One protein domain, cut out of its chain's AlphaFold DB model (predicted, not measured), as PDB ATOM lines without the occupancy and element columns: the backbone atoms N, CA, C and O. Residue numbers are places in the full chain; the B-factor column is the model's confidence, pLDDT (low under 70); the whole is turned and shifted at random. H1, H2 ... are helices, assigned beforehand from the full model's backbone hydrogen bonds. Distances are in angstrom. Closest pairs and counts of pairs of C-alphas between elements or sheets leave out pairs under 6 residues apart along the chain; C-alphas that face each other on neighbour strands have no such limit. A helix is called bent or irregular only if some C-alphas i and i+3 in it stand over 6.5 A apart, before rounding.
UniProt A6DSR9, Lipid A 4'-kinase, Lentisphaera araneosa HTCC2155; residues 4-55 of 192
ATOM      1  N   ARG A   4     -19.802  77.973  71.921       74.25
ATOM      2  CA  ARG A   4     -18.600  78.625  72.462       74.25
ATOM      3  C   ARG A   4     -17.374  77.710  72.420       74.25
ATOM      4  O   ARG A   4     -16.342  78.123  71.897       74.25
ATOM      5  N   ASP A   5     -17.527  76.452  72.835       75.50
ATOM      6  CA  ASP A   5     -16.446  75.453  72.832       75.50
ATOM      7  C   ASP A   5     -15.960  75.146  71.407       75.50
ATOM      8  O   ASP A   5     -14.787  74.845  71.180       75.50
ATOM      9  N   PHE A   6     -16.868  75.201  70.427       80.00
ATOM     10  CA  PHE A   6     -16.519  75.019  69.020       80.00
ATOM     11  C   PHE A   6     -15.708  76.203  68.479       80.00
ATOM     12  O   PHE A   6     -14.685  75.986  67.828       80.00
ATOM     13  N   THR A   7     -16.109  77.444  68.783       81.00
ATOM     14  CA  THR A   7     -15.342  78.641  68.402       81.00
ATOM     15  C   THR A   7     -13.955  78.670  69.034       81.00
ATOM     16  O   THR A   7     -12.990  78.908  68.316       81.00
ATOM     17  N   GLU A   8     -13.823  78.345  70.321       82.25
ATOM     18  CA  GLU A   8     -12.519  78.318  71.001       82.25
ATOM     19  C   GLU A   8     -11.590  77.242  70.424       82.25
ATOM     20  O   GLU A   8     -10.396  77.472  70.224       82.25
ATOM     21  N   LYS A   9     -12.123  76.058  70.091       81.38
ATOM     22  CA  LYS A   9     -11.339  75.010  69.417       81.38
ATOM     23  C   LYS A   9     -10.893  75.434  68.019       81.38
ATOM     24  O   LYS A   9      -9.756  75.153  67.640       81.38
ATOM     25  N   ALA A  10     -11.760  76.104  67.264       79.12
ATOM     26  CA  ALA A  10     -11.426  76.614  65.937       79.12
ATOM     27  C   ALA A  10     -10.370  77.732  66.000       79.12
ATOM     28  O   ALA A  10      -9.425  77.724  65.211       79.12
ATOM     29  N   GLU A  11     -10.483  78.647  66.962       79.88
ATOM     30  CA  GLU A  11      -9.535  79.740  67.181       79.88
ATOM     31  C   GLU A  11      -8.149  79.211  67.565       79.88
ATOM     32  O   GLU A  11      -7.160  79.518  66.898       79.88
ATOM     33  N   ASN A  12      -8.080  78.311  68.549       78.38
ATOM     34  CA  ASN A  12      -6.832  77.661  68.956       78.38
ATOM     35  C   ASN A  12      -6.192  76.863  67.810       78.38
ATOM     36  O   ASN A  12      -4.967  76.841  67.652       78.38
ATOM     37  N   TYR A  13      -7.010  76.227  66.968       77.31
ATOM     38  CA  TYR A  13      -6.526  75.530  65.782       77.31
ATOM     39  C   TYR A  13      -5.918  76.503  64.760       77.31
ATOM     40  O   TYR A  13      -4.794  76.274  64.311       77.31
ATOM     41  N   LEU A  14      -6.583  77.615  64.443       77.44
ATOM     42  CA  LEU A  14      -6.060  78.634  63.525       77.44
ATOM     43  C   LEU A  14      -4.787  79.302  64.059       77.44
ATOM     44  O   LEU A  14      -3.813  79.422  63.316       77.44
ATOM     45  N   LEU A  15      -4.746  79.657  65.345       77.38
ATOM     46  CA  LEU A  15      -3.552  80.207  65.992       77.38
ATOM     47  C   LEU A  15      -2.364  79.238  65.900       77.38
ATOM     48  O   LEU A  15      -1.248  79.654  65.591       77.38
ATOM     49  N   SER A  16      -2.601  77.932  66.065       73.56
ATOM     50  CA  SER A  16      -1.547  76.920  65.908       73.56
ATOM     51  C   SER A  16      -1.012  76.800  64.470       73.56
ATOM     52  O   SER A  16       0.161  76.483  64.277       73.56
ATOM     53  N   ILE A  17      -1.837  77.104  63.458       76.50
ATOM     54  CA  ILE A  17      -1.434  77.155  62.041       76.50
ATOM     55  C   ILE A  17      -0.619  78.421  61.745       76.50
ATOM     56  O   ILE A  17       0.368  78.351  61.000       76.50
ATOM     57  N   ILE A  18      -1.028  79.560  62.322       75.94
ATOM     58  CA  ILE A  18      -0.362  80.865  62.193       75.94
ATOM     59  C   ILE A  18       1.029  80.822  62.834       75.94
ATOM     60  O   ILE A  18       2.000  81.196  62.186       75.94
ATOM     61  N   ASN A  19       1.138  80.273  64.048       77.69
ATOM     62  CA  ASN A  19       2.399  80.167  64.791       77.69
ATOM     63  C   ASN A  19       3.362  79.105  64.229       77.69
ATOM     64  O   ASN A  19       4.465  78.954  64.734       77.69
ATOM     65  N   GLY A  20       2.959  78.348  63.199       69.75
ATOM     66  CA  GLY A  20       3.807  77.335  62.561       69.75
ATOM     67  C   GLY A  20       3.943  76.018  63.335       69.75
ATOM     68  O   GLY A  20       4.597  75.103  62.848       69.75
ATOM     69  N   ASN A  21       3.271  75.878  64.479       65.31
ATOM     70  CA  ASN A  21       3.419  74.744  65.401       65.31
ATOM     71  C   ASN A  21       2.670  73.467  64.965       65.31
ATOM     72  O   ASN A  21       2.753  72.444  65.641       65.31
ATOM     73  N   LYS A  22       1.931  73.501  63.846       60.69
ATOM     74  CA  LYS A  22       1.317  72.319  63.218       60.69
ATOM     75  C   LYS A  22       1.681  72.225  61.738       60.69
ATOM     76  O   LYS A  22       1.221  73.027  60.922       60.69
ATOM     77  N   LEU A  23       2.458  71.201  61.394       56.41
ATOM     78  CA  LEU A  23       2.760  70.795  60.020       56.41
ATOM     79  C   LEU A  23       1.910  69.566  59.674       56.41
ATOM     80  O   LEU A  23       1.905  68.578  60.401       56.41
ATOM     81  N   GLY A  24       1.140  69.648  58.588       69.94
ATOM     82  CA  GLY A  24       0.253  68.578  58.133       69.94
ATOM     83  C   GLY A  24      -0.526  68.967  56.874       69.94
ATOM     84  O   GLY A  24      -0.527  70.132  56.467       69.94
ATOM     85  N   PHE A  25      -1.213  67.999  56.263       70.38
ATOM     86  CA  PHE A  25      -1.931  68.186  54.995       70.38
ATOM     87  C   PHE A  25      -3.074  69.218  55.092       70.38
ATOM     88  O   PHE A  25      -3.195  70.097  54.241       70.38
ATOM     89  N   GLY A  26      -3.856  69.187  56.180       76.00
ATOM     90  CA  GLY A  26      -4.945  70.143  56.430       76.00
ATOM     91  C   GLY A  26      -4.480  71.607  56.544       76.00
ATOM     92  O   GLY A  26      -4.955  72.450  55.781       76.00
ATOM     93  N   PRO A  27      -3.524  71.939  57.438       75.31
ATOM     94  CA  PRO A  27      -2.929  73.277  57.522       75.31
ATOM     95  C   PRO A  27      -2.318  73.782  56.207       75.31
ATOM     96  O   PRO A  27      -2.402  74.975  55.910       75.31
ATOM     97  N   SER A  28      -1.728  72.886  55.408       75.50
ATOM     98  CA  SER A  28      -1.140  73.223  54.106       75.50
ATOM     99  C   SER A  28      -2.198  73.643  53.077       75.50
ATOM    100  O   SER A  28      -2.037  74.662  52.404       75.50
ATOM    101  N   LEU A  29      -3.336  72.939  53.017       81.75
ATOM    102  CA  LEU A  29      -4.472  73.308  52.161       81.75
ATOM    103  C   LEU A  29      -5.045  74.687  52.512       81.75
ATOM    104  O   LEU A  29      -5.297  75.497  51.620       81.75
ATOM    105  N   ILE A  30      -5.200  74.982  53.807       82.19
ATOM    106  CA  ILE A  30      -5.694  76.284  54.280       82.19
ATOM    107  C   ILE A  30      -4.722  77.404  53.882       82.19
ATOM    108  O   ILE A  30      -5.148  78.420  53.332       82.19
ATOM    109  N   LYS A  31      -3.412  77.211  54.101       81.19
ATOM    110  CA  LYS A  31      -2.379  78.180  53.697       81.19
ATOM    111  C   LYS A  31      -2.361  78.399  52.184       81.19
ATOM    112  O   LYS A  31      -2.279  79.544  51.748       81.19
ATOM    113  N   SER A  32      -2.483  77.334  51.392       85.06
ATOM    114  CA  SER A  32      -2.530  77.417  49.927       85.06
ATOM    115  C   SER A  32      -3.746  78.210  49.439       85.06
ATOM    116  O   SER A  32      -3.606  79.132  48.635       85.06
ATOM    117  N   ASN A  33      -4.931  77.937  49.992       87.62
ATOM    118  CA  ASN A  33      -6.147  78.668  49.642       87.62
ATOM    119  C   ASN A  33      -6.030  80.163  50.008       87.62
ATOM    120  O   ASN A  33      -6.222  81.035  49.160       87.62
ATOM    121  N   LEU A  34      -5.580  80.474  51.231       85.69
ATOM    122  CA  LEU A  34      -5.309  81.855  51.654       85.69
ATOM    123  C   LEU A  34      -4.258  82.547  50.773       85.69
ATOM    124  O   LEU A  34      -4.369  83.743  50.503       85.69
ATOM    125  N   PHE A  35      -3.257  81.814  50.285       86.44
ATOM    126  CA  PHE A  35      -2.241  82.341  49.379       86.44
ATOM    127  C   PHE A  35      -2.815  82.691  47.998       86.44
ATOM    128  O   PHE A  35      -2.488  83.745  47.446       86.44
ATOM    129  N   VAL A  36      -3.709  81.859  47.456       90.38
ATOM    130  CA  VAL A  36      -4.432  82.163  46.210       90.38
ATOM    131  C   VAL A  36      -5.314  83.399  46.392       90.38
ATOM    132  O   VAL A  36      -5.214  84.335  45.594       90.38
ATOM    133  N   LEU A  37      -6.100  83.468  47.473       89.56
ATOM    134  CA  LEU A  37      -6.900  84.658  47.788       89.56
ATOM    135  C   LEU A  37      -6.024  85.909  47.947       89.56
ATOM    136  O   LEU A  37      -6.377  86.975  47.446       89.56
ATOM    137  N   SER A  38      -4.855  85.781  48.579       87.19
ATOM    138  CA  SER A  38      -3.894  86.877  48.732       87.19
ATOM    139  C   SER A  38      -3.380  87.390  47.381       87.19
ATOM    140  O   SER A  38      -3.309  88.602  47.169       87.19
ATOM    141  N   LYS A  39      -3.098  86.503  46.413       89.38
ATOM    142  CA  LYS A  39      -2.727  86.914  45.044       89.38
ATOM    143  C   LYS A  39      -3.850  87.674  44.343       89.38
ATOM    144  O   LYS A  39      -3.573  88.690  43.703       89.38
ATOM    145  N   VAL A  40      -5.095  87.217  44.479       90.38
ATOM    146  CA  VAL A  40      -6.265  87.908  43.911       90.38
ATOM    147  C   VAL A  40      -6.419  89.293  44.540       90.38
ATOM    148  O   VAL A  40      -6.492  90.285  43.817       90.38
ATOM    149  N   PHE A  41      -6.367  89.385  45.871       86.50
ATOM    150  CA  PHE A  41      -6.414  90.659  46.589       86.50
ATOM    151  C   PHE A  41      -5.290  91.604  46.143       86.50
ATOM    152  O   PHE A  41      -5.542  92.766  45.825       86.50
ATOM    153  N   ARG A  42      -4.056  91.094  46.017       87.69
ATOM    154  CA  ARG A  42      -2.908  91.860  45.514       87.69
ATOM    155  C   ARG A  42      -3.137  92.379  44.097       87.69
ATOM    156  O   ARG A  42      -2.773  93.516  43.814       87.69
ATOM    157  N   SER A  43      -3.717  91.564  43.217       88.25
ATOM    158  CA  SER A  43      -4.044  91.966  41.846       88.25
ATOM    159  C   SER A  43      -5.063  93.107  41.836       88.25
ATOM    160  O   SER A  43      -4.825  94.136  41.212       88.25
ATOM    161  N   ILE A  44      -6.140  92.989  42.620       88.25
ATOM    162  CA  ILE A  44      -7.170  94.031  42.750       88.25
ATOM    163  C   ILE A  44      -6.567  95.344  43.266       88.25
ATOM    164  O   ILE A  44      -6.829  96.405  42.698       88.25
ATOM    165  N   VAL A  45      -5.734  95.286  44.312       84.62
ATOM    166  CA  VAL A  45      -5.070  96.475  44.871       84.62
ATOM    167  C   VAL A  45      -4.140  97.114  43.838       84.62
ATOM    168  O   VAL A  45      -4.220  98.323  43.631       84.62
ATOM    169  N   LYS A  46      -3.316  96.327  43.132       86.06
ATOM    170  CA  LYS A  46      -2.438  96.835  42.064       86.06
ATOM    171  C   LYS A  46      -3.222  97.502  40.937       86.06
ATOM    172  O   LYS A  46      -2.870  98.604  40.533       86.06
ATOM    173  N   SER A  47      -4.292  96.866  40.463       83.56
ATOM    174  CA  SER A  47      -5.156  97.432  39.425       83.56
ATOM    175  C   SER A  47      -5.791  98.741  39.887       83.56
ATOM    176  O   SER A  47      -5.818  99.709  39.136       83.56
ATOM    177  N   ARG A  48      -6.244  98.815  41.144       81.94
ATOM    178  CA  ARG A  48      -6.775 100.052  41.726       81.94
ATOM    179  C   ARG A  48      -5.721 101.159  41.752       81.94
ATOM    180  O   ARG A  48      -6.024 102.246  41.278       81.94
ATOM    181  N   HIS A  49      -4.514 100.890  42.253       81.25
ATOM    182  CA  HIS A  49      -3.402 101.853  42.233       81.25
ATOM    183  C   HIS A  49      -3.118 102.356  40.815       81.25
ATOM    184  O   HIS A  49      -3.106 103.559  40.587       81.25
ATOM    185  N   PHE A  50      -3.004 101.441  39.847       81.06
ATOM    186  CA  PHE A  50      -2.748 101.789  38.452       81.06
ATOM    187  C   PHE A  50      -3.816 102.730  37.868       81.06
ATOM    188  O   PHE A  50      -3.489 103.651  37.125       81.06
ATOM    189  N   LEU A  51      -5.091 102.540  38.219       80.12
ATOM    190  CA  LEU A  51      -6.178 103.420  37.772       80.12
ATOM    191  C   LEU A  51      -6.094 104.838  38.372       80.12
ATOM    192  O   LEU A  51      -6.476 105.794  37.694       80.12
ATOM    193  N   TYR A  52      -5.596 104.982  39.605       72.50
ATOM    194  CA  TYR A  52      -5.324 106.294  40.212       72.50
ATOM    195  C   TYR A  52      -4.063 106.938  39.624       72.50
ATOM    196  O   TYR A  52      -4.112 108.100  39.236       72.50
ATOM    197  N   ASP A  53      -2.981 106.176  39.428       78.31
ATOM    198  CA  ASP A  53      -1.744 106.675  38.803       78.31
ATOM    199  C   ASP A  53      -1.994 107.193  37.377       78.31
ATOM    200  O   ASP A  53      -1.409 108.183  36.936       78.31
ATOM    201  N   LYS A  54      -2.910 106.546  36.644       78.19
ATOM    202  CA  LYS A  54      -3.350 106.973  35.309       78.19
ATOM    203  C   LYS A  54      -4.367 108.121  35.326       78.19
ATOM    204  O   LYS A  54      -4.838 108.496  34.254       78.19
ATOM    205  N   ARG A  55      -4.712 108.679  36.498       71.69
ATOM    206  CA  ARG A  55      -5.716 109.748  36.695       71.69
ATOM    207  C   ARG A  55      -7.082 109.447  36.062       71.69
ATOM    208  O   ARG A  55      -7.831 110.359  35.717       71.69
TER     209      ARG A  55
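What this domain is: This is residues 4 to 55 of the 192 residues of the protein "Lipid A 4'-kinase" of Lentisphaera araneosa HTCC2155 (UniProt A6DSR9). One long helix, H2, and a shorter one, H1, meet near their ends as an L, with the loop of residues 19 to 24 joining them at the corner. The two arms of the L stick out from that corner, residues 32 to 55 on the side of H2 and residues 4 to 12 on the side of H1. The printed part has 52 residues, with two named helices in the order H1, H2 and no named strand, and its class is all helix. The whole is extended, with a radius of gyration of the C-alphas of 16.5 A, and elongated, with spans of 50 by 26 by 15 A.

Where its parts are: H2 is the longest helix, with 29 residues, 25 to 53, and measures 41.8 A from its first to its last C-alpha. It begins at C-alpha 25 at (-1.931, 68.186, 54.995) and ends at C-alpha 53 at (-1.744, 106.675, 38.803). H1 holds residues 4 to 18 and measures 21.0 A, beginning at C-alpha 4 at (-18.600, 78.625, 72.462). Neither helix is bent or irregular.

How they stand to each other: H1 and H2 are close but not clearly touching, with 1 pair of C-alphas within 8 A. Their closest C-alphas, those of Ile 17 and Pro 27, are 6.1 A apart. Their lines are about perpendicular, at 74 degrees, and their centres are 23.4 A apart. In both H1 and H2 every O i to N i+4 pair is within hydrogen-bond range.

The domain as a whole: The two C-alphas farthest apart, those of Asp 5 and Arg 55, are 51.0 A from each other. The printed part has no cut, and the link from H1 to H2, 6 residues, is short. The mean pLDDT of the printed part is 79.5, and residues 20 to 24 are under 70.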